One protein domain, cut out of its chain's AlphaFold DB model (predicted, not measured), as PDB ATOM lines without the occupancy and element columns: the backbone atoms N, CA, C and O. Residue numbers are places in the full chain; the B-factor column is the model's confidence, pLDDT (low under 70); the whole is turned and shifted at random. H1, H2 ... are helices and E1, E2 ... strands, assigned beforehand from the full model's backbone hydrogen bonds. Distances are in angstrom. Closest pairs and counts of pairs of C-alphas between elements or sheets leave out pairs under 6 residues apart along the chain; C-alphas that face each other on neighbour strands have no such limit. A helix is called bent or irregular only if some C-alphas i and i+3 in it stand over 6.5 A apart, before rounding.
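AT A GLANCE: This is residues 18 to 36 and 43 to 219 of the 221 residues of an uncharacterized protein of Cyanobacteria bacterium UBA11991 (UniProt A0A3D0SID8). The model is a body of crossed helices in which the short helix H6 runs through the middle, packed between the long helix H3 on one side and H8 on the other. H3 runs along the longest axis; H1 crosses it, H2 folds back on it near its first end, and H4 meets its last end with residues 105 to 109, while H5 crosses H4, and H7 meets H5 with residues 198 to 199 and the first residues of H8, 205 to 207, with residues 194 to 198. A small hairpin of two strands, E2 and E3, comes near H8, and residues 121 to 126, of which 124 to 126 belong to H5, stick out. The printed part has 196 residues, with eight named helices and three named strands in the order H1, E1, H2, H3, H4, H5, H6, E2, E3, H7, H8; the one sheet, E2 - E3, is antiparallel, and the class is mostly helix. The whole is compact, with a radius of gyration of the C-alphas of 17.0 A and spans of 58 by 41 by 38 A.

HOW THE PARTS SIT: H1, residues 20 to 32, touches H3, residues 65 to 94, about perpendicular at 88 degrees; their closest C-alphas are those of Gly 23 and Tyr 86, 3.7 A apart. E1, residues 34 to 36, pairs with no named strand and meets H1 only through their link. H2, residues 52 to 59, makes a helical hairpin with H3, which touches it with residues 67 to 74 alone; the closest C-alphas, of Trp 54 and Leu 71, are 6.7 A apart. H3 and H6, residues 155 to 165, are the hub, touching four helices each. They touch each other at a steep tilt of 66 degrees, opposite ways, with the C-alphas of Ala 83 and Ala 159 closest at 4.9 A. H4, residues 103 to 115, touches H3 about perpendicular at 87 degrees, closest at the C-alphas of Glu 105 and Val 94, 5.9 A. H5, residues 124 to 141, touches H4 at a steep tilt of 61 degrees, opposite ways, with the C-alphas of Leu 134 and Glu 107 closest at 6.4 A. E2, residues 167 to 171, and E3, residues 177 to 182, form a hairpin, with N 168 and O 181 at 3.0 A and N 170 and O 179 at 2.8 A, within hydrogen-bond range. H7, residues 188 to 199, touches H5 about perpendicular at 84 degrees; the C-alphas of Phe 199 and Met 133 are closest at 4.7 A. H8, residues 205 to 217, touches H6 at a steep tilt of 53 degrees, opposite ways, with the C-alphas of Tyr 214 and Ala 160 closest at 4.9 A. H1, H2, H3, H5, H6, H7 and H8 have every O i to N i+4 pair within hydrogen-bond range, and H4 has 8 of 9.

IN THESE COORDINATES: H1 begins at C-alpha 20, (12.466, -37.249, -6.950), and is 18.1 A long. H3 is 43.4 A long, from C-alpha 65 at (43.293, -28.433, 5.991) to C-alpha 94. H4 is irregular, but only just: C-alphas 112 and 115 are 6.51 A apart. H5 is 25.5 A long and H6 15.3 A. H8 is 18.2 A long and ends at C-alpha 217, (27.389, -21.909, -2.179).

THE WHOLE: The two C-alphas farthest apart are those of Thr 64 and Asn 122, 59.2 A. Residues 37 to 42 are not printed, and C-alphas 36 and 43 stand 14.0 A apart across the cut. The link from H5 to H6, residues 142 to 154, is long. Mean pLDDT of the printed part is 90.4, and residues 116 to 121 are under 70.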
ATOM      1  N   GLY A  18      19.093 -34.397  -9.436       88.75
ATOM      2  CA  GLY A  18      17.760 -34.515  -8.855       88.75
ATOM      3  C   GLY A  18      17.275 -35.963  -8.767       88.75
ATOM      4  O   GLY A  18      17.058 -36.618  -9.787       88.75
ATOM      5  N   ASN A  19      16.996 -36.426  -7.550       94.06
ATOM      6  CA  ASN A  19      16.273 -37.658  -7.258       94.06
ATOM      7  C   ASN A  19      14.896 -37.315  -6.663       94.06
ATOM      8  O   ASN A  19      14.784 -36.808  -5.549       94.06
ATOM      9  N   SER A  20      13.819 -37.602  -7.394       90.44
ATOM     10  CA  SER A  20      12.466 -37.249  -6.950       90.44
ATOM     11  C   SER A  20      12.024 -37.952  -5.669       90.44
ATOM     12  O   SER A  20      11.241 -37.371  -4.931       90.44
ATOM     13  N   GLU A  21      12.489 -39.178  -5.420       94.81
ATOM     14  CA  GLU A  21      12.131 -39.940  -4.214       94.81
ATOM     15  C   GLU A  21      12.809 -39.337  -2.982       94.81
ATOM     16  O   GLU A  21      12.175 -39.168  -1.945       94.81
ATOM     17  N   LEU A  22      14.075 -38.919  -3.116       95.56
ATOM     18  CA  LEU A  22      14.773 -38.163  -2.074       95.56
ATOM     19  C   LEU A  22      14.076 -36.822  -1.805       95.56
ATOM     20  O   LEU A  22      13.872 -36.448  -0.651       95.56
ATOM     21  N   GLY A  23      13.682 -36.113  -2.867       95.50
ATOM     22  CA  GLY A  23      12.946 -34.854  -2.757       95.50
ATOM     23  C   GLY A  23      11.589 -35.010  -2.074       95.50
ATOM     24  O   GLY A  23      11.214 -34.175  -1.255       95.50
ATOM     25  N   GLU A  24      10.870 -36.093  -2.375       95.19
ATOM     26  CA  GLU A  24       9.616 -36.447  -1.712       95.19
ATOM     27  C   GLU A  24       9.834 -36.787  -0.236       95.19
ATOM     28  O   GLU A  24       9.146 -36.237   0.621       95.19
ATOM     29  N   ALA A  25      10.823 -37.627   0.082       94.75
ATOM     30  CA  ALA A  25      11.154 -37.982   1.459       94.75
ATOM     31  C   ALA A  25      11.506 -36.742   2.294       94.75
ATOM     32  O   ALA A  25      11.016 -36.588   3.415       94.75
ATOM     33  N   PHE A  26      12.300 -35.827   1.732       94.75
ATOM     34  CA  PHE A  26      12.617 -34.551   2.366       94.75
ATOM     35  C   PHE A  26      11.362 -33.713   2.608       94.75
ATOM     36  O   PHE A  26      11.115 -33.311   3.743       94.75
ATOM     37  N   ALA A  27      10.532 -33.519   1.577       93.06
ATOM     38  CA  ALA A  27       9.291 -32.755   1.661       93.06
ATOM     39  C   ALA A  27       8.337 -33.292   2.739       93.06
ATOM     40  O   ALA A  27       7.799 -32.530   3.538       93.06
ATOM     41  N   LEU A  28       8.119 -34.607   2.763       91.31
ATOM     42  CA  LEU A  28       7.233 -35.246   3.733       91.31
ATOM     43  C   LEU A  28       7.786 -35.128   5.154       91.31
ATOM     44  O   LEU A  28       7.029 -34.822   6.071       91.31
ATOM     45  N   THR A  29       9.099 -35.300   5.330       92.25
ATOM     46  CA  THR A  29       9.734 -35.213   6.652       92.25
ATOM     47  C   THR A  29       9.658 -33.797   7.217       92.25
ATOM     48  O   THR A  29       9.225 -33.623   8.352       92.25
ATOM     49  N   ILE A  30      10.009 -32.766   6.436       91.00
ATOM     50  CA  ILE A  30       9.938 -31.378   6.924       91.00
ATOM     51  C   ILE A  30       8.491 -30.934   7.178       91.00
ATOM     52  O   ILE A  30       8.240 -30.197   8.125       91.00
ATOM     53  N   ASN A  31       7.521 -31.425   6.401       88.94
ATOM     54  CA  ASN A  31       6.108 -31.157   6.675       88.94
ATOM     55  C   ASN A  31       5.641 -31.831   7.975       88.94
ATOM     56  O   ASN A  31       4.882 -31.224   8.727       88.94
ATOM     57  N   ASP A  32       6.110 -33.047   8.273       90.69
ATOM     58  CA  ASP A  32       5.782 -33.747   9.523       90.69
ATOM     59  C   ASP A  32       6.385 -33.062  10.760       90.69
ATOM     60  O   ASP A  32       5.788 -33.107  11.836       90.69
ATOM     61  N   MET A  33       7.516 -32.358  10.622       92.94
ATOM     62  CA  MET A  33       8.161 -31.621  11.722       92.94
ATOM     63  C   MET A  33       7.278 -30.540  12.358       92.94
ATOM     64  O   MET A  33       7.541 -30.137  13.496       92.94
ATOM     65  N   VAL A  34       6.236 -30.072  11.662       88.31
ATOM     66  CA  VAL A  34       5.416 -28.925  12.071       88.31
ATOM     67  C   VAL A  34       3.919 -29.170  11.871       88.31
ATOM     68  O   VAL A  34       3.405 -29.254  10.760       88.31
ATOM     69  N   VAL A  35       3.157 -29.160  12.964       77.12
ATOM     70  CA  VAL A  35       1.712 -29.455  12.939       77.12
ATOM     71  C   VAL A  35       0.911 -28.303  12.320       77.12
ATOM     72  O   VAL A  35       0.087 -28.509  11.428       77.12
ATOM     73  N   GLN A  36       1.170 -27.068  12.758       70.00
ATOM     74  CA  GLN A  36       0.494 -25.868  12.260       70.00
ATOM     75  C   GLN A  36       1.361 -24.634  12.498       70.00
ATOM     76  O   GLN A  36       1.750 -24.387  13.632       70.00
ATOM     77  N   LYS A  43       6.837 -35.794  17.751       91.12
ATOM     78  CA  LYS A  43       7.008 -37.163  17.243       91.12
ATOM     79  C   LYS A  43       7.768 -37.229  15.918       91.12
ATOM     80  O   LYS A  43       8.067 -38.335  15.471       91.12
ATOM     81  N   ALA A  44       8.040 -36.083  15.297       92.56
ATOM     82  CA  ALA A  44       8.720 -36.035  14.015       92.56
ATOM     83  C   ALA A  44      10.188 -36.446  14.145       92.56
ATOM     84  O   ALA A  44      10.837 -36.184  15.161       92.56
ATOM     85  N   GLN A  45      10.703 -37.097  13.104       93.12
ATOM     86  CA  GLN A  45      12.104 -37.497  13.035       93.12
ATOM     87  C   GLN A  45      12.978 -36.345  12.534       93.12
ATOM     88  O   GLN A  45      12.556 -35.545  11.700       93.12
ATOM     89  N   ASP A  46      14.212 -36.290  13.033       92.81
ATOM     90  CA  ASP A  46      15.258 -35.424  12.491       92.81
ATOM     91  C   ASP A  46      15.582 -35.830  11.040       92.81
ATOM     92  O   ASP A  46      15.546 -37.015  10.695       92.81
ATOM     93  N   PHE A  47      15.953 -34.862  10.199       92.75
ATOM     94  CA  PHE A  47      16.413 -35.133   8.836       92.75
ATOM     95  C   PHE A  47      17.931 -34.976   8.737       92.75
ATOM     96  O   PHE A  47      18.479 -33.886   8.929       92.75
ATOM     97  N   ASP A  48      18.613 -36.068   8.400       92.25
ATOM     98  CA  ASP A  48      20.052 -36.088   8.155       92.25
ATOM     99  C   ASP A  48      20.361 -35.513   6.766       92.25
ATOM    100  O   ASP A  48      20.136 -36.157   5.745       92.25
ATOM    101  N   VAL A  49      20.919 -34.301   6.723       91.56
ATOM    102  CA  VAL A  49      21.317 -33.639   5.464       91.56
ATOM    103  C   VAL A  49      22.638 -34.194   4.939       91.56
ATOM    104  O   VAL A  49      22.858 -34.282   3.737       91.56
ATOM    105  N   VAL A  50      23.527 -34.575   5.852       91.69
ATOM    106  CA  VAL A  50      24.819 -35.201   5.547       91.69
ATOM    107  C   VAL A  50      24.893 -36.584   6.168       91.69
ATOM    108  O   VAL A  50      24.123 -36.934   7.059       91.69
ATOM    109  N   SER A  51      25.867 -37.379   5.745       90.81
ATOM    110  CA  SER A  51      26.076 -38.717   6.289       90.81
ATOM    111  C   SER A  51      26.634 -38.701   7.720       90.81
ATOM    112  O   SER A  51      27.304 -37.764   8.168       90.81
ATOM    113  N   LYS A  52      26.449 -39.815   8.438       91.06
ATOM    114  CA  LYS A  52      27.075 -40.033   9.752       91.06
ATOM    115  C   LYS A  52      28.604 -39.918   9.697       91.06
ATOM    116  O   LYS A  52      29.198 -39.400  10.635       91.06
ATOM    117  N   SER A  53      29.246 -40.370   8.616       90.81
ATOM    118  CA  SER A  53      30.703 -40.268   8.458       90.81
ATOM    119  C   SER A  53      31.173 -38.817   8.340       90.81
ATOM    120  O   SER A  53      32.189 -38.470   8.943       90.81
ATOM    121  N   TRP A  54      30.409 -37.960   7.653       93.88
ATOM    122  CA  TRP A  54      30.658 -36.519   7.637       93.88
ATOM    123  C   TRP A  54      30.586 -35.939   9.052       93.88
ATOM    124  O   TRP A  54      31.517 -35.265   9.485       93.88
ATOM    125  N   ARG A  55      29.539 -36.269   9.825       91.06
ATOM    126  CA  ARG A  55      29.377 -35.768  11.207       91.06
ATOM    127  C   ARG A  55      30.493 -36.233  12.142       91.06
ATOM    128  O   ARG A  55      30.963 -35.457  12.973       91.06
ATOM    129  N   THR A  56      30.954 -37.473  11.983       91.50
ATOM    130  CA  THR A  56      32.116 -37.995  12.716       91.50
ATOM    131  C   THR A  56      33.375 -37.188  12.398       91.50
ATOM    132  O   THR A  56      34.082 -36.783  13.318       91.50
ATOM    133  N   LEU A  57      33.637 -36.897  11.118       90.31
ATOM    134  CA  LEU A  57      34.772 -36.065  10.707       90.31
ATOM    135  C   LEU A  57      34.639 -34.624  11.232       90.31
ATOM    136  O   LEU A  57      35.600 -34.066  11.757       90.31
ATOM    137  N   ALA A  58      33.437 -34.046  11.175       89.44
ATOM    138  CA  ALA A  58      33.147 -32.709  11.690       89.44
ATOM    139  C   ALA A  58      33.342 -32.596  13.213       89.44
ATOM    140  O   ALA A  58      33.662 -31.520  13.718       89.44
ATOM    141  N   SER A  59      33.218 -33.700  13.949       90.00
ATOM    142  CA  SER A  59      33.397 -33.742  15.407       90.00
ATOM    143  C   SER A  59      34.848 -33.980  15.846       90.00
ATOM    144  O   SER A  59      35.158 -33.854  17.028       90.00
ATOM    145  N   LYS A  60      35.757 -34.309  14.917       91.19
ATOM    146  CA  LYS A  60      37.188 -34.504  15.203       91.19
ATOM    147  C   LYS A  60      37.814 -33.198  15.744       91.19
ATOM    148  O   LYS A  60      37.643 -32.172  15.083       91.19
ATOM    149  N   PRO A  61      38.534 -33.195  16.885       88.75
ATOM    150  CA  PRO A  61      39.139 -31.978  17.446       88.75
ATOM    151  C   PRO A  61      40.202 -31.348  16.532       88.75
ATOM    152  O   PRO A  61      40.085 -30.181  16.169       88.75
ATOM    153  N   ASP A  62      41.170 -32.147  16.081       91.62
ATOM    154  CA  ASP A  62      42.318 -31.686  15.292       91.62
ATOM    155  C   ASP A  62      42.098 -31.954  13.795       91.62
ATOM    156  O   ASP A  62      42.554 -32.959  13.241       91.62
ATOM    157  N   LYS A  63      41.326 -31.086  13.134       93.44
ATOM    158  CA  LYS A  63      41.073 -31.179  11.686       93.44
ATOM    159  C   LYS A  63      42.252 -30.616  10.901       93.44
ATOM    160  O   LYS A  63      42.689 -29.498  11.169       93.44
ATOM    161  N   THR A  64      42.730 -31.364   9.912       94.62
ATOM    162  CA  THR A  64      43.728 -30.856   8.960       94.62
ATOM    163  C   THR A  64      43.065 -29.949   7.912       94.62
ATOM    164  O   THR A  64      41.837 -29.968   7.773       94.62
ATOM    165  N   PRO A  65      43.834 -29.161   7.139       95.00
ATOM    166  CA  PRO A  65      43.293 -28.433   5.991       95.00
ATOM    167  C   PRO A  65      42.530 -29.336   5.008       95.00
ATOM    168  O   PRO A  65      41.461 -28.957   4.538       95.00
ATOM    169  N   GLU A  66      43.012 -30.557   4.767       94.31
ATOM    170  CA  GLU A  66      42.352 -31.542   3.899       94.31
ATOM    171  C   GLU A  66      41.034 -32.052   4.502       94.31
ATOM    172  O   GLU A  66      40.056 -32.248   3.778       94.31
ATOM    173  N   ASP A  67      40.976 -32.243   5.828       92.88
ATOM    174  CA  ASP A  67      39.723 -32.577   6.516       92.88
ATOM    175  C   ASP A  67      38.686 -31.459   6.316       92.88
ATOM    176  O   ASP A  67      37.514 -31.740   6.065       92.88
ATOM    177  N   LEU A  68      39.109 -30.193   6.411       91.12
ATOM    178  CA  LEU A  68      38.241 -29.028   6.227       91.12
ATOM    179  C   LEU A  68      37.742 -28.905   4.784       91.12
ATOM    180  O   LEU A  68      36.545 -28.704   4.578       91.12
ATOM    181  N   GLU A  69      38.621 -29.078   3.796       92.38
ATOM    182  CA  GLU A  69      38.244 -29.066   2.378       92.38
ATOM    183  C   GLU A  69      37.248 -30.186   2.063       92.38
ATOM    184  O   GLU A  69      36.226 -29.960   1.413       92.38
ATOM    185  N   LYS A  70      37.495 -31.394   2.585       92.81
ATOM    186  CA  LYS A  70      36.580 -32.526   2.427       92.81
ATOM    187  C   LYS A  70      35.220 -32.252   3.066       92.81
ATOM    188  O   LYS A  70      34.198 -32.568   2.461       92.81
ATOM    189  N   LEU A  71      35.193 -31.675   4.269       91.81
ATOM    190  CA  LEU A  71      33.947 -31.307   4.941       91.81
ATOM    191  C   LEU A  71      33.155 -30.278   4.129       91.81
ATOM    192  O   LEU A  71      31.964 -30.497   3.914       91.81
ATOM    193  N   ASP A  72      33.803 -29.206   3.662       90.38
ATOM    194  CA  ASP A  72      33.158 -28.162   2.858       90.38
ATOM    195  C   ASP A  72      32.607 -28.731   1.547       90.38
ATOM    196  O   ASP A  72      31.418 -28.585   1.257       90.38
ATOM    197  N   LYS A  73      33.439 -29.463   0.798       91.94
ATOM    198  CA  LYS A  73      33.052 -30.061  -0.480       91.94
ATOM    199  C   LYS A  73      31.873 -31.018  -0.325       91.94
ATOM    200  O   LYS A  73      30.857 -30.841  -0.991       91.94
ATOM    201  N   THR A  74      31.980 -31.999   0.573       92.94
ATOM    202  CA  THR A  74      30.910 -32.984   0.771       92.94
ATOM    203  C   THR A  74      29.634 -32.323   1.285       92.94
ATOM    204  O   THR A  74      28.548 -32.720   0.880       92.94
ATOM    205  N   PHE A  75      29.736 -31.292   2.132       92.44
ATOM    206  CA  PHE A  75      28.550 -30.571   2.587       92.44
ATOM    207  C   PHE A  75      27.848 -29.858   1.429       92.44
ATOM    208  O   PHE A  75      26.648 -30.047   1.240       92.44
ATOM    209  N   LYS A  76      28.587 -29.095   0.613       92.75
ATOM    210  CA  LYS A  76      28.035 -28.405  -0.561       92.75
ATOM    211  C   LYS A  76      27.409 -29.384  -1.556       92.75
ATOM    212  O   LYS A  76      26.319 -29.119  -2.054       92.75
ATOM    213  N   GLU A  77      28.050 -30.525  -1.803       93.44
ATOM    214  CA  GLU A  77      27.510 -31.590  -2.661       93.44
ATOM    215  C   GLU A  77      26.177 -32.130  -2.121       93.44
ATOM    216  O   GLU A  77      25.192 -32.146  -2.859       93.44
ATOM    217  N   SER A  78      26.103 -32.483  -0.830       94.56
ATOM    218  CA  SER A  78      24.863 -32.972  -0.209       94.56
ATOM    219  C   SER A  78      23.737 -31.933  -0.232       94.56
ATOM    220  O   SER A  78      22.591 -32.275  -0.520       94.56
ATOM    221  N   ILE A  79      24.052 -30.656   0.017       95.44
ATOM    222  CA  ILE A  79      23.081 -29.558  -0.085       95.44
ATOM    223  C   ILE A  79      22.525 -29.456  -1.507       95.44
ATOM    224  O   ILE A  79      21.309 -29.393  -1.684       95.44
ATOM    225  N   MET A  80      23.395 -29.461  -2.519       95.25
ATOM    226  CA  MET A  80      22.977 -29.329  -3.914       95.25
ATOM    227  C   MET A  80      22.155 -30.529  -4.394       95.25
ATOM    228  O   MET A  80      21.171 -30.337  -5.107       95.25
ATOM    229  N   GLU A  81      22.531 -31.752  -4.013       95.94
ATOM    230  CA  GLU A  81      21.775 -32.967  -4.334       95.94
ATOM    231  C   GLU A  81      20.364 -32.906  -3.738       95.94
ATOM    232  O   GLU A  81      19.376 -33.087  -4.456       95.94
ATOM    233  N   LEU A  82      20.255 -32.584  -2.447       96.62
ATOM    234  CA  LEU A  82      18.973 -32.496  -1.755       96.62
ATOM    235  C   LEU A  82      18.098 -31.367  -2.316       96.62
ATOM    236  O   LEU A  82      16.907 -31.566  -2.552       96.62
ATOM    237  N   ALA A  83      18.686 -30.204  -2.596       96.56
ATOM    238  CA  ALA A  83      17.982 -29.060  -3.160       96.56
ATOM    239  C   ALA A  83      17.439 -29.329  -4.567       96.56
ATOM    240  O   ALA A  83      16.263 -29.076  -4.834       96.56
ATOM    241  N   GLN A  84      18.259 -29.890  -5.460       97.25
ATOM    242  CA  GLN A  84      17.813 -30.270  -6.803       97.25
ATOM    243  C   GLN A  84      16.751 -31.370  -6.751       97.25
ATOM    244  O   GLN A  84      15.780 -31.322  -7.502       97.25
ATOM    245  N   SER A  85      16.908 -32.338  -5.847       97.69
ATOM    246  CA  SER A  85      15.933 -33.404  -5.609       97.69
ATOM    247  C   SER A  85      14.587 -32.846  -5.152       97.69
ATOM    248  O   SER A  85      13.543 -33.199  -5.707       97.69
ATOM    249  N   TYR A  86      14.603 -31.922  -4.192       96.88
ATOM    250  CA  TYR A  86      13.396 -31.288  -3.680       96.88
ATOM    251  C   TYR A  86      12.720 -30.400  -4.730       96.88
ATOM    252  O   TYR A  86      11.515 -30.516  -4.956       96.88
ATOM    253  N   LEU A  87      13.492 -29.587  -5.454       96.81
ATOM    254  CA  LEU A  87      12.973 -28.774  -6.552       96.81
ATOM    255  C   LEU A  87      12.364 -29.640  -7.663       96.81
ATOM    256  O   LEU A  87      11.278 -29.332  -8.149       96.81
ATOM    257  N   LEU A  88      13.010 -30.756  -8.024       96.69
ATOM    258  CA  LEU A  88      12.479 -31.725  -8.984       96.69
ATOM    259  C   LEU A  88      11.147 -32.319  -8.509       96.69
ATOM    260  O   LEU A  88      10.222 -32.470  -9.311       96.69
ATOM    261  N   PHE A  89      11.037 -32.652  -7.221       96.25
ATOM    262  CA  PHE A  89       9.787 -33.126  -6.640       96.25
ATOM    263  C   PHE A  89       8.679 -32.071  -6.765       96.25
ATOM    264  O   PHE A  89       7.637 -32.370  -7.350       96.25
ATOM    265  N   ILE A  90       8.920 -30.830  -6.319       95.75
ATOM    266  CA  ILE A  90       7.959 -29.717  -6.437       95.75
ATOM    267  C   ILE A  90       7.517 -29.551  -7.892       95.75
ATOM    268  O   ILE A  90       6.321 -29.543  -8.184       95.75
ATOM    269  N   ALA A  91       8.481 -29.485  -8.808       94.94
ATOM    270  CA  ALA A  91       8.268 -29.296 -10.234       94.94
ATOM    271  C   ALA A  91       7.348 -30.375 -10.839       94.94
ATOM    272  O   ALA A  91       6.394 -30.056 -11.553       94.94
ATOM    273  N   ARG A  92       7.538 -31.649 -10.464       94.06
ATOM    274  CA  ARG A  92       6.632 -32.745 -10.855       94.06
ATOM    275  C   ARG A  92       5.224 -32.569 -10.292       94.06
ATOM    276  O   ARG A  92       4.261 -32.786 -11.021       94.06
ATOM    277  N   GLN A  93       5.093 -32.146  -9.034       94.12
ATOM    278  CA  GLN A  93       3.784 -31.945  -8.400       94.12
ATOM    279  C   GLN A  93       2.970 -30.822  -9.042       94.12
ATOM    280  O   GLN A  93       1.740 -30.861  -9.033       94.12
ATOM    281  N   VAL A  94       3.653 -29.836  -9.617       94.56
ATOM    282  CA  VAL A  94       3.032 -28.692 -10.291       94.56
ATOM    283  C   VAL A  94       3.013 -28.855 -11.821       94.56
ATOM    284  O   VAL A  94       2.465 -28.008 -12.524       94.56
ATOM    285  N   GLY A  95       3.558 -29.947 -12.363       92.69
ATOM    286  CA  GLY A  95       3.620 -30.193 -13.808       92.69
ATOM    287  C   GLY A  95       4.483 -29.181 -14.575       92.69
ATOM    288  O   GLY A  95       4.242 -28.951 -15.760       92.69
ATOM    289  N   ASN A  96       5.459 -28.563 -13.907       92.50
ATOM    290  CA  ASN A  96       6.422 -27.647 -14.510       92.50
ATOM    291  C   ASN A  96       7.759 -28.372 -14.689       92.50
ATOM    292  O   ASN A  96       8.234 -29.046 -13.785       92.50
ATOM    293  N   PHE A  97       8.376 -28.238 -15.858       89.38
ATOM    294  CA  PHE A  97       9.634 -28.906 -16.192       89.38
ATOM    295  C   PHE A  97      10.714 -27.927 -16.678       89.38
ATOM    296  O   PHE A  97      11.618 -28.339 -17.398       89.38
ATOM    297  N   SER A  98      10.613 -26.645 -16.310       89.31
ATOM    298  CA  SER A  98      11.558 -25.590 -16.706       89.31
ATOM    299  C   SER A  98      12.800 -25.482 -15.813       89.31
ATOM    300  O   SER A  98      13.744 -24.797 -16.185       89.31
ATOM    301  N   GLY A  99      12.783 -26.104 -14.628       88.31
ATOM    302  CA  GLY A  99      13.802 -25.902 -13.589       88.31
ATOM    303  C   GLY A  99      13.598 -24.644 -12.732       88.31
ATOM    304  O   GLY A  99      14.387 -24.412 -11.825       88.31
ATOM    305  N   LYS A 100      12.539 -23.863 -12.984       94.50
ATOM    306  CA  LYS A 100      12.202 -22.640 -12.244       94.50
ATOM    307  C   LYS A 100      10.739 -22.634 -11.818       94.50
ATOM    308  O   LYS A 100       9.867 -22.839 -12.663       94.50
ATOM    309  N   ILE A 101      10.466 -22.366 -10.543       96.75
ATOM    310  CA  ILE A 101       9.117 -22.344  -9.964       96.75
ATOM    311  C   ILE A 101       8.639 -20.905  -9.764       96.75
ATOM    312  O   ILE A 101       9.282 -20.111  -9.085       96.75
ATOM    313  N   SER A 102       7.481 -20.583 -10.330       97.25
ATOM    314  CA  SER A 102       6.800 -19.297 -10.146       97.25
ATOM    315  C   SER A 102       5.933 -19.270  -8.883       97.25
ATOM    316  O   SER A 102       5.591 -20.316  -8.323       97.25
ATOM    317  N   TYR A 103       5.505 -18.076  -8.453       97.81
ATOM    318  CA  TYR A 103       4.643 -17.934  -7.273       97.81
ATOM    319  C   TYR A 103       3.354 -18.778  -7.341       97.81
ATOM    320  O   TYR A 103       3.099 -19.505  -6.380       97.81
ATOM    321  N   PRO A 104       2.558 -18.783  -8.435       97.44
ATOM    322  CA  PRO A 104       1.344 -19.605  -8.498       97.44
ATOM    323  C   PRO A 104       1.613 -21.109  -8.353       97.44
ATOM    324  O   PRO A 104       0.793 -21.860  -7.824       97.44
ATOM    325  N   GLU A 105       2.770 -21.569  -8.824       97.31
ATOM    326  CA  GLU A 105       3.173 -22.970  -8.722       97.31
ATOM    327  C   GLU A 105       3.610 -23.317  -7.301       97.31
ATOM    328  O   GLU A 105       3.154 -24.325  -6.760       97.31
ATOM    329  N   TYR A 106       4.420 -22.456  -6.679       96.88
ATOM    330  CA  TYR A 106       4.792 -22.566  -5.271       96.88
ATOM    331  C   TYR A 106       3.556 -22.558  -4.361       96.88
ATOM    332  O   TYR A 106       3.407 -23.435  -3.513       96.88
ATOM    333  N   GLU A 107       2.626 -21.624  -4.584       95.25
ATOM    334  CA  GLU A 107       1.368 -21.520  -3.844       95.25
ATOM    335  C   GLU A 107       0.570 -22.828  -3.941       95.25
ATOM    336  O   GLU A 107       0.211 -23.414  -2.919       95.25
ATOM    337  N   ARG A 108       0.353 -23.340  -5.161       93.06
ATOM    338  CA  ARG A 108      -0.358 -24.609  -5.384       93.06
ATOM    339  C   ARG A 108       0.322 -25.787  -4.686       93.06
ATOM    340  O   ARG A 108      -0.366 -26.627  -4.106       93.06
ATOM    341  N   TYR A 109       1.650 -25.865  -4.744       93.81
ATOM    342  CA  TYR A 109       2.410 -26.914  -4.067       93.81
ATOM    343  C   TYR A 109       2.224 -26.851  -2.543       93.81
ATOM    344  O   TYR A 109       1.861 -27.853  -1.927       93.81
ATOM    345  N   MET A 110       2.395 -25.670  -1.944       91.62
ATOM    346  CA  MET A 110       2.266 -25.481  -0.498       91.62
ATOM    347  C   MET A 110       0.834 -25.715  -0.013       91.62
ATOM    348  O   MET A 110       0.629 -26.332   1.033       91.62
ATOM    349  N   PHE A 111      -0.177 -25.303  -0.782       88.50
ATOM    350  CA  PHE A 111      -1.554 -25.669  -0.471       88.50
ATOM    351  C   PHE A 111      -1.772 -27.171  -0.551       88.50
ATOM    352  O   PHE A 111      -2.455 -27.691   0.306       88.50
ATOM    353  N   LYS A 112      -1.184 -27.903  -1.497       86.44
ATOM    354  CA  LYS A 112      -1.369 -29.360  -1.553       86.44
ATOM    355  C   LYS A 112      -0.685 -30.098  -0.393       86.44
ATOM    356  O   LYS A 112      -1.275 -31.025   0.148       86.44
ATOM    357  N   TYR A 113       0.537 -29.705  -0.032       83.12
ATOM    358  CA  TYR A 113       1.401 -30.502   0.855       83.12
ATOM    359  C   TYR A 113       1.528 -29.977   2.285       83.12
ATOM    360  O   TYR A 113       1.758 -30.763   3.198       83.12
ATOM    361  N   ARG A 114       1.386 -28.666   2.495       82.25
ATOM    362  CA  ARG A 114       1.598 -28.046   3.808       82.25
ATOM    363  C   ARG A 114       0.300 -27.633   4.487       82.25
ATOM    364  O   ARG A 114       0.164 -27.798   5.698       82.25
ATOM    365  N   PHE A 115      -0.637 -27.079   3.718       82.88
ATOM    366  CA  PHE A 115      -1.861 -26.487   4.263       82.88
ATOM    367  C   PHE A 115      -3.128 -27.302   3.944       82.88
ATOM    368  O   PHE A 115      -4.052 -27.311   4.747       82.88
ATOM    369  N   GLY A 116      -3.157 -28.058   2.845       68.31
ATOM    370  CA  GLY A 116      -4.344 -28.695   2.241       68.31
ATOM    371  C   GLY A 116      -4.982 -29.842   3.007       68.31
ATOM    372  O   GLY A 116      -6.020 -30.342   2.590       68.31
ATOM    373  N   HIS A 117      -4.387 -30.260   4.122       65.06
ATOM    374  CA  HIS A 117      -4.963 -31.284   4.993       65.06
ATOM    375  C   HIS A 117      -6.121 -30.766   5.854       65.06
ATOM    376  O   HIS A 117      -6.816 -31.559   6.486       65.06
ATOM    377  N   TYR A 118      -6.337 -29.453   5.889       59.62
ATOM    378  CA  TYR A 118      -7.388 -28.832   6.682       59.62
ATOM    379  C   TYR A 118      -8.551 -28.388   5.791       59.62
ATOM    380  O   TYR A 118      -8.363 -28.088   4.614       59.62
ATOM    381  N   ASP A 119      -9.754 -28.321   6.366       62.47
ATOM    382  CA  ASP A 119     -10.965 -27.795   5.720       62.47
ATOM    383  C   ASP A 119     -10.856 -26.270   5.524       62.47
ATOM    384  O   ASP A 119     -11.434 -25.451   6.243       62.47
ATOM    385  N   ILE A 120      -9.964 -25.891   4.613       61.62
ATOM    386  CA  ILE A 120      -9.580 -24.516   4.319       61.62
ATOM    387  C   ILE A 120     -10.652 -23.832   3.473       61.62
ATOM    388  O   ILE A 120     -10.867 -22.629   3.616       61.62
ATOM    389  N   GLU A 121     -11.343 -24.597   2.622       61.12
ATOM    390  CA  GLU A 121     -12.380 -24.097   1.716       61.12
ATOM    391  C   GLU A 121     -13.542 -23.446   2.483       61.12
ATOM    392  O   GLU A 121     -14.114 -22.464   2.015       61.12
ATOM    393  N   ASN A 122     -13.794 -23.888   3.719       70.25
ATOM    394  CA  ASN A 122     -14.804 -23.315   4.606       70.25
ATOM    395  C   ASN A 122     -14.288 -22.164   5.504       70.25
ATOM    396  O   ASN A 122     -15.008 -21.709   6.396       70.25
ATOM    397  N   LYS A 123     -13.052 -21.670   5.308       78.88
ATOM    398  CA  LYS A 123     -12.427 -20.602   6.124       78.88
ATOM    399  C   LYS A 123     -11.704 -19.548   5.263       78.88
ATOM    400  O   LYS A 123     -10.470 -19.501   5.246       78.88
ATOM    401  N   PRO A 124     -12.434 -18.635   4.594       81.44
ATOM    402  CA  PRO A 124     -11.843 -17.661   3.669       81.44
ATOM    403  C   PRO A 124     -10.824 -16.712   4.321       81.44
ATOM    404  O   PRO A 124      -9.811 -16.370   3.710       81.44
ATOM    405  N   GLU A 125     -11.028 -16.324   5.580       84.75
ATOM    406  CA  GLU A 125     -10.062 -15.494   6.318       84.75
ATOM    407  C   GLU A 125      -8.729 -16.220   6.549       84.75
ATOM    408  O   GLU A 125      -7.655 -15.625   6.433       84.75
ATOM    409  N   TYR A 126      -8.788 -17.527   6.818       82.81
ATOM    410  CA  TYR A 126      -7.600 -18.360   6.969       82.81
ATOM    411  C   TYR A 126      -6.848 -18.491   5.640       82.81
ATOM    412  O   TYR A 126      -5.630 -18.318   5.625       82.81
ATOM    413  N   ILE A 127      -7.560 -18.696   4.522       86.62
ATOM    414  CA  ILE A 127      -6.965 -18.708   3.172       86.62
ATOM    415  C   ILE A 127      -6.173 -17.431   2.922       86.62
ATOM    416  O   ILE A 127      -5.012 -17.499   2.522       86.62
ATOM    417  N   ASN A 128      -6.782 -16.270   3.164       88.69
ATOM    418  CA  ASN A 128      -6.135 -14.986   2.904       88.69
ATOM    419  C   ASN A 128      -4.852 -14.830   3.726       88.69
ATOM    420  O   ASN A 128      -3.824 -14.418   3.187       88.69
ATOM    421  N   LYS A 129      -4.875 -15.233   5.002       89.06
ATOM    422  CA  LYS A 129      -3.680 -15.230   5.851       89.06
ATOM    423  C   LYS A 129      -2.590 -16.163   5.313       89.06
ATOM    424  O   LYS A 129      -1.435 -15.754   5.233       89.06
ATOM    425  N   VAL A 130      -2.951 -17.384   4.910       89.69
ATOM    426  CA  VAL A 130      -2.002 -18.351   4.334       89.69
ATOM    427  C   VAL A 130      -1.392 -17.809   3.042       89.69
ATOM    428  O   VAL A 130      -0.179 -17.859   2.891       89.69
ATOM    429  N   LYS A 131      -2.183 -17.211   2.145       92.81
ATOM    430  CA  LYS A 131      -1.662 -16.609   0.907       92.81
ATOM    431  C   LYS A 131      -0.652 -15.494   1.170       92.81
ATOM    432  O   LYS A 131       0.379 -15.446   0.512       92.81
ATOM    433  N   VAL A 132      -0.902 -14.633   2.160       94.44
ATOM    434  CA  VAL A 132       0.068 -13.599   2.564       94.44
ATOM    435  C   VAL A 132       1.367 -14.238   3.063       94.44
ATOM    436  O   VAL A 132       2.445 -13.853   2.614       94.44
ATOM    437  N   MET A 133       1.273 -15.250   3.932       92.62
ATOM    438  CA  MET A 133       2.441 -15.992   4.425       92.62
ATOM    439  C   MET A 133       3.230 -16.641   3.277       92.62
ATOM    440  O   MET A 133       4.449 -16.504   3.214       92.62
ATOM    441  N   LEU A 134       2.543 -17.297   2.337       94.81
ATOM    442  CA  LEU A 134       3.158 -17.920   1.163       94.81
ATOM    443  C   LEU A 134       3.810 -16.894   0.236       94.81
ATOM    444  O   LEU A 134       4.899 -17.145  -0.269       94.81
ATOM    445  N   GLY A 135       3.187 -15.731   0.039       96.75
ATOM    446  CA  GLY A 135       3.766 -14.631  -0.729       96.75
ATOM    447  C   GLY A 135       5.057 -14.098  -0.110       96.75
ATOM    448  O   GLY A 135       6.022 -13.837  -0.828       96.75
ATOM    449  N   ASN A 136       5.103 -13.979   1.218       96.06
ATOM    450  CA  ASN A 136       6.309 -13.573   1.939       96.06
ATOM    451  C   ASN A 136       7.423 -14.621   1.823       96.06
ATOM    452  O   ASN A 136       8.554 -14.279   1.471       96.06
ATOM    453  N   ALA A 137       7.090 -15.893   2.059       96.06
ATOM    454  CA  ALA A 137       8.035 -16.998   1.934       96.06
ATOM    455  C   ALA A 137       8.603 -17.095   0.518       96.06
ATOM    456  O   ALA A 137       9.817 -17.158   0.354       96.06
ATOM    457  N   PHE A 138       7.742 -17.033  -0.502       97.94
ATOM    458  CA  PHE A 138       8.162 -17.067  -1.898       97.94
ATOM    459  C   PHE A 138       9.181 -15.972  -2.204       97.94
ATOM    460  O   PHE A 138      10.268 -16.285  -2.670       97.94
ATOM    461  N   LYS A 139       8.867 -14.712  -1.866       96.81
ATOM    462  CA  LYS A 139       9.775 -13.580  -2.103       96.81
ATOM    463  C   LYS A 139      11.113 -13.754  -1.394       96.81
ATOM    464  O   LYS A 139      12.137 -13.406  -1.960       96.81
ATOM    465  N   LYS A 140      11.129 -14.279  -0.166       96.75
ATOM    466  CA  LYS A 140      12.389 -14.548   0.541       96.75
ATOM    467  C   LYS A 140      13.206 -15.629  -0.152       96.75
ATOM    468  O   LYS A 140      14.414 -15.466  -0.286       96.75
ATOM    469  N   LEU A 141      12.558 -16.706  -0.591       97.06
ATOM    470  CA  LEU A 141      13.218 -17.823  -1.265       97.06
ATOM    471  C   LEU A 141      13.767 -17.412  -2.632       97.06
ATOM    472  O   LEU A 141      14.969 -17.502  -2.831       97.06
ATOM    473  N   SER A 142      12.921 -16.878  -3.518       96.88
ATOM    474  CA  SER A 142      13.263 -16.492  -4.902       96.88
ATOM    475  C   SER A 142      14.205 -15.289  -5.016       96.88
ATOM    476  O   SER A 142      14.487 -14.789  -6.102       96.88
ATOM    477  N   ARG A 143      14.579 -14.704  -3.880       95.25
ATOM    478  CA  ARG A 143      15.508 -13.577  -3.791       95.25
ATOM    479  C   ARG A 143      16.627 -13.885  -2.818       95.25
ATOM    480  O   ARG A 143      17.262 -12.944  -2.361       95.25
ATOM    481  N   HIS A 144      16.800 -15.146  -2.403       94.19
ATOM    482  CA  HIS A 144      17.800 -15.584  -1.425       94.19
ATOM    483  C   HIS A 144      17.946 -14.643  -0.204       94.19
ATOM    484  O   HIS A 144      19.051 -14.384   0.272       94.19
ATOM    485  N   GLY A 145      16.831 -14.103   0.301       91.12
ATOM    486  CA  GLY A 145      16.777 -13.167   1.431       91.12
ATOM    487  C   GLY A 145      17.124 -11.698   1.130       91.12
ATOM    488  O   GLY A 145      17.235 -10.917   2.071       91.12
ATOM    489  N   GLU A 146      17.306 -11.312  -0.132       92.44
ATOM    490  CA  GLU A 146      17.492  -9.924  -0.576       92.44
ATOM    491  C   GLU A 146      16.157  -9.232  -0.905       92.44
ATOM    492  O   GLU A 146      15.109  -9.860  -1.069       92.44
ATOM    493  N   GLU A 147      16.198  -7.905  -1.041       89.00
ATOM    494  CA  GLU A 147      15.017  -7.101  -1.375       89.00
ATOM    495  C   GLU A 147      14.515  -7.335  -2.809       89.00
ATOM    496  O   GLU A 147      13.314  -7.226  -3.069       89.00
ATOM    497  N   THR A 148      15.404  -7.693  -3.740       88.62
ATOM    498  CA  THR A 148      15.116  -7.845  -5.177       88.62
ATOM    499  C   THR A 148      15.678  -9.152  -5.734       88.62
ATOM    500  O   THR A 148      16.753  -9.572  -5.317       88.62
ATOM    501  N   GLY A 149      15.004  -9.745  -6.722       86.50
ATOM    502  CA  GLY A 149      15.448 -10.943  -7.448       86.50
ATOM    503  C   GLY A 149      14.606 -11.173  -8.707       86.50
ATOM    504  O   GLY A 149      13.853 -10.281  -9.103       86.50
ATOM    505  N   ASP A 150      14.737 -12.339  -9.342       90.56
ATOM    506  CA  ASP A 150      14.019 -12.669 -10.587       90.56
ATOM    507  C   ASP A 150      12.584 -13.185 -10.352       90.56
ATOM    508  O   ASP A 150      11.848 -13.417 -11.314       90.56
ATOM    509  N   ASP A 151      12.184 -13.311  -9.081       94.44
ATOM    510  CA  ASP A 151      10.883 -13.817  -8.637       94.44
ATOM    511  C   ASP A 151      10.567 -15.214  -9.203       94.44
ATOM    512  O   ASP A 151       9.418 -15.538  -9.524       94.44
ATOM    513  N   LEU A 152      11.597 -16.057  -9.299       96.50
ATOM    514  CA  LEU A 152      11.513 -17.485  -9.582       96.50
ATOM    515  C   LEU A 152      12.339 -18.243  -8.541       96.50
ATOM    516  O   LEU A 152      13.376 -17.768  -8.116       96.50
ATOM    517  N   ILE A 153      11.878 -19.416  -8.114       97.44
ATOM    518  CA  ILE A 153      12.684 -20.308  -7.271       97.44
ATOM    519  C   ILE A 153      13.409 -21.285  -8.189       97.44
ATOM    520  O   ILE A 153      12.760 -22.093  -8.866       97.44
ATOM    521  N   ASP A 154      14.735 -21.230  -8.194       95.62
ATOM    522  CA  ASP A 154      15.588 -22.174  -8.907       95.62
ATOM    523  C   ASP A 154      16.431 -23.051  -7.962       95.62
ATOM    524  O   ASP A 154      16.180 -23.158  -6.756       95.62
ATOM    525  N   LYS A 155      17.388 -23.792  -8.532       95.31
ATOM    526  CA  LYS A 155      18.224 -24.730  -7.774       95.31
ATOM    527  C   LYS A 155      19.144 -24.032  -6.775       95.31
ATOM    528  O   LYS A 155      19.432 -24.629  -5.741       95.31
ATOM    529  N   ASP A 156      19.586 -22.812  -7.066       95.38
ATOM    530  CA  ASP A 156      20.500 -22.069  -6.204       95.38
ATOM    531  C   ASP A 156      19.724 -21.471  -5.025       95.38
ATOM    532  O   ASP A 156      20.194 -21.534  -3.885       95.38
ATOM    533  N   ASP A 157      18.496 -20.999  -5.262       96.75
ATOM    534  CA  ASP A 157      17.574 -20.583  -4.197       96.75
ATOM    535  C   ASP A 157      17.217 -21.751  -3.278       96.75
ATOM    536  O   ASP A 157      17.246 -21.636  -2.048       96.75
ATOM    537  N   MET A 158      16.913 -22.912  -3.866       97.00
ATOM    538  CA  MET A 158      16.587 -24.105  -3.093       97.00
ATOM    539  C   MET A 158      17.799 -24.614  -2.305       97.00
ATOM    540  O   MET A 158      17.656 -25.053  -1.164       97.00
ATOM    541  N   ALA A 159      19.005 -24.514  -2.866       96.50
ATOM    542  CA  ALA A 159      20.235 -24.852  -2.158       96.50
ATOM    543  C   ALA A 159      20.487 -23.898  -0.988       96.50
ATOM    544  O   ALA A 159      20.802 -24.351   0.116       96.50
ATOM    545  N   ALA A 160      20.266 -22.596  -1.185       96.06
ATOM    546  CA  ALA A 160      20.337 -21.612  -0.112       96.06
ATOM    547  C   ALA A 160      19.308 -21.897   0.993       96.06
ATOM    548  O   ALA A 160      19.646 -21.802   2.174       96.06
ATOM    549  N   PHE A 161      18.089 -22.310   0.636       95.94
ATOM    550  CA  PHE A 161      17.068 -22.738   1.594       95.94
ATOM    551  C   PHE A 161      17.510 -23.952   2.414       95.94
ATOM    552  O   PHE A 161      17.513 -23.875   3.643       95.94
ATOM    553  N   VAL A 162      17.920 -25.045   1.760       95.31
ATOM    554  CA  VAL A 162      18.362 -26.277   2.439       95.31
ATOM    555  C   VAL A 162      19.563 -25.995   3.348       95.31
ATOM    556  O   VAL A 162      19.623 -26.471   4.485       95.31
ATOM    557  N   TYR A 163      20.502 -25.165   2.899       94.12
ATOM    558  CA  TYR A 163      21.610 -24.707   3.732       94.12
ATOM    559  C   TYR A 163      21.100 -23.906   4.938       94.12
ATOM    560  O   TYR A 163      21.486 -24.185   6.069       94.12
ATOM    561  N   ALA A 164      20.210 -22.932   4.736       93.12
ATOM    562  CA  ALA A 164      19.701 -22.088   5.813       93.12
ATOM    563  C   ALA A 164      19.022 -22.909   6.923       93.12
ATOM    564  O   ALA A 164      19.356 -22.719   8.095       93.12
ATOM    565  N   VAL A 165      18.149 -23.859   6.565       92.38
ATOM    566  CA  VAL A 165      17.448 -24.715   7.546       92.38
ATOM    567  C   VAL A 165      18.349 -25.774   8.185       92.38
ATOM    568  O   VAL A 165      18.050 -26.264   9.270       92.38
ATOM    569  N   SER A 166      19.471 -26.122   7.550       90.31
ATOM    570  CA  SER A 166      20.467 -27.058   8.102       90.31
ATOM    571  C   SER A 166      21.514 -26.386   8.996       90.31
ATOM    572  O   SER A 166      22.462 -27.033   9.453       90.31
ATOM    573  N   THR A 167      21.341 -25.092   9.274       88.31
ATOM    574  CA  THR A 167      22.207 -24.336  10.179       88.31
ATOM    575  C   THR A 167      21.448 -23.803  11.378       88.31
ATOM    576  O   THR A 167      20.327 -23.309  11.276       88.31
ATOM    577  N   LYS A 168      22.109 -23.799  12.534       83.88
ATOM    578  CA  LYS A 168      21.626 -23.102  13.731       83.88
ATOM    579  C   LYS A 168      22.450 -21.848  13.979       83.88
ATOM    580  O   LYS A 168      23.635 -21.777  13.653       83.88
ATOM    581  N   SER A 169      21.829 -20.837  14.570       78.69
ATOM    582  CA  SER A 169      22.542 -19.629  14.977       78.69
ATOM    583  C   SER A 169      23.428 -19.933  16.176       78.69
ATOM    584  O   SER A 169      22.949 -20.348  17.227       78.69
ATOM    585  N   ARG A 170      24.728 -19.695  16.025       83.44
ATOM    586  CA  ARG A 170      25.697 -19.798  17.108       83.44
ATOM    587  C   ARG A 170      25.678 -18.505  17.908       83.44
ATOM    588  O   ARG A 170      25.750 -17.416  17.332       83.44
ATOM    589  N   ARG A 171      25.617 -18.626  19.230       81.25
ATOM    590  CA  ARG A 171      25.719 -17.497  20.157       81.25
ATOM    591  C   ARG A 171      26.893 -17.690  21.108       81.25
ATOM    592  O   ARG A 171      27.295 -18.827  21.341       81.25
ATOM    593  N   ASP A 172      27.480 -16.597  21.583       85.88
ATOM    594  CA  ASP A 172      28.458 -16.659  22.675       85.88
ATOM    595  C   ASP A 172      27.779 -16.772  24.047       85.88
ATOM    596  O   ASP A 172      26.553 -16.775  24.159       85.88
ATOM    597  N   GLU A 173      28.598 -16.851  25.095       90.00
ATOM    598  CA  GLU A 173      28.176 -16.915  26.500       90.00
ATOM    599  C   GLU A 173      27.305 -15.718  26.926       90.00
ATOM    600  O   GLU A 173      26.506 -15.831  27.849       90.00
ATOM    601  N   ASN A 174      27.402 -14.592  26.210       90.00
ATOM    602  CA  ASN A 174      26.619 -13.377  26.434       90.00
ATOM    603  C   ASN A 174      25.394 -13.287  25.507       90.00
ATOM    604  O   ASN A 174      24.783 -12.225  25.383       90.00
ATOM    605  N   ASN A 175      25.029 -14.389  24.845       79.31
ATOM    606  CA  ASN A 175      23.905 -14.497  23.918       79.31
ATOM    607  C   ASN A 175      24.037 -13.638  22.637       79.31
ATOM    608  O   ASN A 175      23.058 -13.468  21.902       79.31
ATOM    609  N   ASN A 176      25.231 -13.133  22.306       82.81
ATOM    610  CA  ASN A 176      25.466 -12.388  21.064       82.81
ATOM    611  C   ASN A 176      25.613 -13.338  19.876       82.81
ATOM    612  O   ASN A 176      26.212 -14.405  19.995       82.81
ATOM    613  N   PHE A 177      25.120 -12.939  18.701       75.75
ATOM    614  CA  PHE A 177      25.266 -13.725  17.474       75.75
ATOM    615  C   PHE A 177      26.742 -13.836  17.049       75.75
ATOM    616  O   PHE A 177      27.432 -12.831  16.887       75.75
ATOM    617  N   LYS A 178      27.226 -15.067  16.847       81.19
ATOM    618  CA  LYS A 178      28.617 -15.403  16.478       81.19
ATOM    619  C   LYS A 178      28.740 -16.103  15.122       81.19
ATOM    620  O   LYS A 178      29.811 -16.630  14.807       81.19
ATOM    621  N   GLY A 179      27.660 -16.161  14.350       77.81
ATOM    622  CA  GLY A 179      27.600 -16.845  13.061       77.81
ATOM    623  C   GLY A 179      26.675 -18.056  13.081       77.81
ATOM    624  O   GLY A 179      25.806 -18.187  13.943       77.81
ATOM    625  N   PHE A 180      26.869 -18.949  12.118       82.62
ATOM    626  CA  PHE A 180      26.069 -20.156  11.955       82.62
ATOM    627  C   PHE A 180      26.907 -21.397  12.254       82.62
ATOM    628  O   PHE A 180      28.110 -21.424  12.003       82.62
ATOM    629  N   GLU A 181      26.270 -22.414  12.816       82.44
ATOM    630  CA  GLU A 181      26.856 -23.729  13.035       82.44
ATOM    631  C   GLU A 181      26.115 -24.741  12.166       82.44
ATOM    632  O   GLU A 181      24.890 -24.865  12.250       82.44
ATOM    633  N   ILE A 182      26.870 -25.460  11.338       79.94
ATOM    634  CA  ILE A 182      26.374 -26.585  10.551       79.94
ATOM    635  C   ILE A 182      26.545 -27.840  11.404       79.94
ATOM    636  O   ILE A 182      27.669 -28.252  11.687       79.94
ATOM    637  N   ASN A 183      25.440 -28.461  11.804       74.81
ATOM    638  CA  ASN A 183      25.443 -29.785  12.438       74.81
ATOM    639  C   ASN A 183      25.051 -30.903  11.447       74.81
ATOM    640  O   ASN A 183      25.176 -32.082  11.781       74.81
ATOM    641  N   GLY A 184      24.591 -30.538  10.241       82.31
ATOM    642  CA  GLY A 184      24.183 -31.472   9.193       82.31
ATOM    643  C   GLY A 184      22.901 -32.253   9.508       82.31
ATOM    644  O   GLY A 184      22.678 -33.307   8.913       82.31
ATOM    645  N   ILE A 185      22.099 -31.764  10.460       89.62
ATOM    646  CA  ILE A 185      20.842 -32.372  10.909       89.62
ATOM    647  C   ILE A 185      19.802 -31.267  11.078       89.62
ATOM    648  O   ILE A 185      20.015 -30.325  11.843       89.62
ATOM    649  N   ILE A 186      18.657 -31.414  10.422       92.25
ATOM    650  CA  ILE A 186      17.506 -30.533  10.623       92.25
ATOM    651  C   ILE A 186      16.636 -31.155  11.712       92.25
ATOM    652  O   ILE A 186      16.114 -32.257  11.536       92.25
ATOM    653  N   LYS A 187      16.491 -30.458  12.840       92.62
ATOM    654  CA  LYS A 187      15.641 -30.898  13.951       92.62
ATOM    655  C   LYS A 187      14.263 -30.247  13.876       92.62
ATOM    656  O   LYS A 187      14.186 -29.083  13.477       92.62
ATOM    657  N   PRO A 188      13.199 -30.901  14.378       93.00
ATOM    658  CA  PRO A 188      11.854 -30.331  14.382       93.00
ATOM    659  C   PRO A 188      11.765 -28.940  15.026       93.00
ATOM    660  O   PRO A 188      11.084 -28.057  14.511       93.00
ATOM    661  N   ALA A 189      12.467 -28.718  16.142       90.81
ATOM    662  CA  ALA A 189      12.457 -27.432  16.842       90.81
ATOM    663  C   ALA A 189      13.180 -26.323  16.060       90.81
ATOM    664  O   ALA A 189      12.696 -25.194  16.008       90.81
ATOM    665  N   ASP A 190      14.310 -26.649  15.430       89.56
ATOM    666  CA  ASP A 190      15.082 -25.694  14.630       89.56
ATOM    667  C   ASP A 190      14.300 -25.317  13.360       89.56
ATOM    668  O   ASP A 190      14.136 -24.134  13.050       89.56
ATOM    669  N   TYR A 191      13.722 -26.317  12.686       92.12
ATOM    670  CA  TYR A 191      12.896 -26.110  11.500       92.12
ATOM    671  C   TYR A 191      11.638 -25.291  11.798       92.12
ATOM    672  O   TYR A 191      11.308 -24.391  11.038       92.12
ATOM    673  N   ALA A 192      10.962 -25.544  12.920       91.62
ATOM    674  CA  ALA A 192       9.784 -24.786  13.337       91.62
ATOM    675  C   ALA A 192      10.051 -23.272  13.468       91.62
ATOM    676  O   ALA A 192       9.234 -22.450  13.045       91.62
ATOM    677  N   VAL A 193      11.209 -22.897  14.025       90.81
ATOM    678  CA  VAL A 193      11.625 -21.491  14.155       90.81
ATOM    679  C   VAL A 193      11.933 -20.884  12.787       90.81
ATOM    680  O   VAL A 193      11.473 -19.781  12.481       90.81
ATOM    681  N   ASP A 194      12.698 -21.597  11.964       91.31
ATOM    682  CA  ASP A 194      13.070 -21.149  10.623       91.31
ATOM    683  C   ASP A 194      11.846 -21.022   9.698       91.31
ATOM    684  O   ASP A 194      11.708 -20.016   9.004       91.31
ATOM    685  N   GLU A 195      10.907 -21.970   9.754       91.31
ATOM    686  CA  GLU A 195       9.635 -21.932   9.026       91.31
ATOM    687  C   GLU A 195       8.805 -20.705   9.432       91.31
ATOM    688  O   GLU A 195       8.325 -19.957   8.577       91.31
ATOM    689  N   ASN A 196       8.656 -20.450  10.735       91.69
ATOM    690  CA  ASN A 196       7.918 -19.277  11.195       91.69
ATOM    691  C   ASN A 196       8.556 -17.969  10.688       91.69
ATOM    692  O   ASN A 196       7.849 -17.076  10.223       91.69
ATOM    693  N   ASN A 197       9.888 -17.871  10.728       93.31
ATOM    694  CA  ASN A 197      10.628 -16.714  10.218       93.31
ATOM    695  C   ASN A 197      10.505 -16.556   8.695       93.31
ATOM    696  O   ASN A 197      10.450 -15.427   8.192       93.31
ATOM    697  N   LEU A 198      10.451 -17.667   7.961       94.12
ATOM    698  CA  LEU A 198      10.274 -17.680   6.514       94.12
ATOM    699  C   LEU A 198       8.948 -17.018   6.100       94.12
ATOM    700  O   LEU A 198       8.916 -16.295   5.108       94.12
ATOM    701  N   PHE A 199       7.877 -17.190   6.877       93.44
ATOM    702  CA  PHE A 199       6.556 -16.626   6.563       93.44
ATOM    703  C   PHE A 199       6.359 -15.151   6.947       93.44
ATOM    704  O   PHE A 199       5.384 -14.527   6.511       93.44
ATOM    705  N   GLN A 200       7.253 -14.576   7.753       93.75
ATOM    706  CA  GLN A 200       7.173 -13.161   8.127       93.75
ATOM    707  C   GLN A 200       7.446 -12.241   6.930       93.75
ATOM    708  O   GLN A 200       8.123 -12.647   5.989       93.75
ATOM    709  N   ALA A 201       6.960 -11.002   6.942       92.31
ATOM    710  CA  ALA A 201       7.214 -10.063   5.841       92.31
ATOM    711  C   ALA A 201       8.585  -9.383   5.978       92.31
ATOM    712  O   ALA A 201       9.269  -9.132   4.990       92.31
ATOM    713  N   GLU A 202       8.979  -9.102   7.214       93.69
ATOM    714  CA  GLU A 202      10.178  -8.359   7.559       93.69
ATOM    715  C   GLU A 202      11.468  -9.146   7.323       93.69
ATOM    716  O   GLU A 202      11.504 -10.384   7.367       93.69
ATOM    717  N   ASP A 203      12.547  -8.393   7.108       93.69
ATOM    718  CA  ASP A 203      13.896  -8.935   7.108       93.69
ATOM    719  C   ASP A 203      14.247  -9.454   8.511       93.69
ATOM    720  O   ASP A 203      14.045  -8.772   9.516       93.69
ATOM    721  N   ASN A 204      14.732 -10.692   8.592       93.19
ATOM    722  CA  ASN A 204      14.971 -11.374   9.856       93.19
ATOM    723  C   ASN A 204      16.158 -12.342   9.762       93.19
ATOM    724  O   ASN A 204      16.880 -12.411   8.765       93.19
ATOM    725  N   LEU A 205      16.390 -13.104  10.832       89.94
ATOM    726  CA  LEU A 205      17.536 -14.007  10.917       89.94
ATOM    727  C   LEU A 205      17.541 -15.075   9.814       89.94
ATOM    728  O   LEU A 205      18.616 -15.477   9.370       89.94
ATOM    729  N   PHE A 206      16.369 -15.503   9.341       93.25
ATOM    730  CA  PHE A 206      16.278 -16.466   8.251       93.25
ATOM    731  C   PHE A 206      16.686 -15.848   6.910       93.25
ATOM    732  O   PHE A 206      17.452 -16.455   6.167       93.25
ATOM    733  N   SER A 207      16.300 -14.601   6.632       94.94
ATOM    734  CA  SER A 207      16.807 -13.863   5.467       94.94
ATOM    735  C   SER A 207      18.333 -13.709   5.495       94.94
ATOM    736  O   SER A 207      18.999 -13.859   4.473       94.94
ATOM    737  N   LEU A 208      18.925 -13.439   6.669       92.62
ATOM    738  CA  LEU A 208      20.385 -13.407   6.816       92.62
ATOM    739  C   LEU A 208      21.016 -14.775   6.512       92.62
ATOM    740  O   LEU A 208      22.021 -14.826   5.802       92.62
ATOM    741  N   LYS A 209      20.425 -15.870   7.011       92.94
ATOM    742  CA  LYS A 209      20.867 -17.236   6.689       92.94
ATOM    743  C   LYS A 209      20.836 -17.492   5.184       92.94
ATOM    744  O   LYS A 209      21.837 -17.962   4.656       92.94
ATOM    745  N   LEU A 210      19.745 -17.139   4.498       95.06
ATOM    746  CA  LEU A 210      19.608 -17.307   3.046       95.06
ATOM    747  C   LEU A 210      20.691 -16.539   2.274       95.06
ATOM    748  O   LEU A 210      21.367 -17.125   1.431       95.06
ATOM    749  N   ARG A 211      20.932 -15.266   2.619       94.12
ATOM    750  CA  ARG A 211      21.962 -14.441   1.962       94.12
ATOM    751  C   ARG A 211      23.362 -15.018   2.140       94.12
ATOM    752  O   ARG A 211      24.139 -15.077   1.189       94.12
ATOM    753  N   VAL A 212      23.698 -15.446   3.359       91.50
ATOM    754  CA  VAL A 212      25.000 -16.066   3.645       91.50
ATOM    755  C   VAL A 212      25.127 -17.402   2.920       91.50
ATOM    756  O   VAL A 212      26.130 -17.621   2.248       91.50
ATOM    757  N   ALA A 213      24.106 -18.254   2.994       93.12
ATOM    758  CA  ALA A 213      24.067 -19.538   2.308       93.12
ATOM    759  C   ALA A 213      24.305 -19.387   0.803       93.12
ATOM    760  O   ALA A 213      25.192 -20.032   0.246       93.12
ATOM    761  N   TYR A 214      23.569 -18.481   0.157       93.75
ATOM    762  CA  TYR A 214      23.695 -18.230  -1.272       93.75
ATOM    763  C   TYR A 214      25.110 -17.769  -1.649       93.75
ATOM    764  O   TYR A 214      25.681 -18.275  -2.615       93.75
ATOM    765  N   LYS A 215      25.723 -16.870  -0.864       91.50
ATOM    766  CA  LYS A 215      27.108 -16.423  -1.094       91.50
ATOM    767  C   LYS A 215      28.131 -17.544  -0.896       91.50
ATOM    768  O   LYS A 215      29.031 -17.676  -1.723       91.50
ATOM    769  N   VAL A 216      27.982 -18.360   0.152       90.00
ATOM    770  CA  VAL A 216      28.856 -19.515   0.438       90.00
ATOM    771  C   VAL A 216      28.801 -20.544  -0.690       90.00
ATOM    772  O   VAL A 216      29.841 -21.031  -1.131       90.00
ATOM    773  N   LEU A 217      27.598 -20.883  -1.155       90.69
ATOM    774  CA  LEU A 217      27.389 -21.909  -2.179       90.69
ATOM    775  C   LEU A 217      27.873 -21.457  -3.560       90.69
ATOM    776  O   LEU A 217      28.411 -22.260  -4.315       90.69
ATOM    777  N   ASN A 218      27.742 -20.165  -3.864       85.75
ATOM    778  CA  ASN A 218      28.103 -19.600  -5.164       85.75
ATOM    779  C   ASN A 218      29.498 -18.957  -5.202       85.75
ATOM    780  O   ASN A 218      29.819 -18.268  -6.168       85.75
ATOM    781  N   ASN A 219      30.326 -19.160  -4.168       76.50
ATOM    782  CA  ASN A 219      31.666 -18.570  -4.038       76.50
ATOM    783  C   ASN A 219      31.680 -17.038  -4.240       76.50
ATOM    784  O   ASN A 219      32.552 -16.496  -4.915       76.50
TER     785      ASN A 219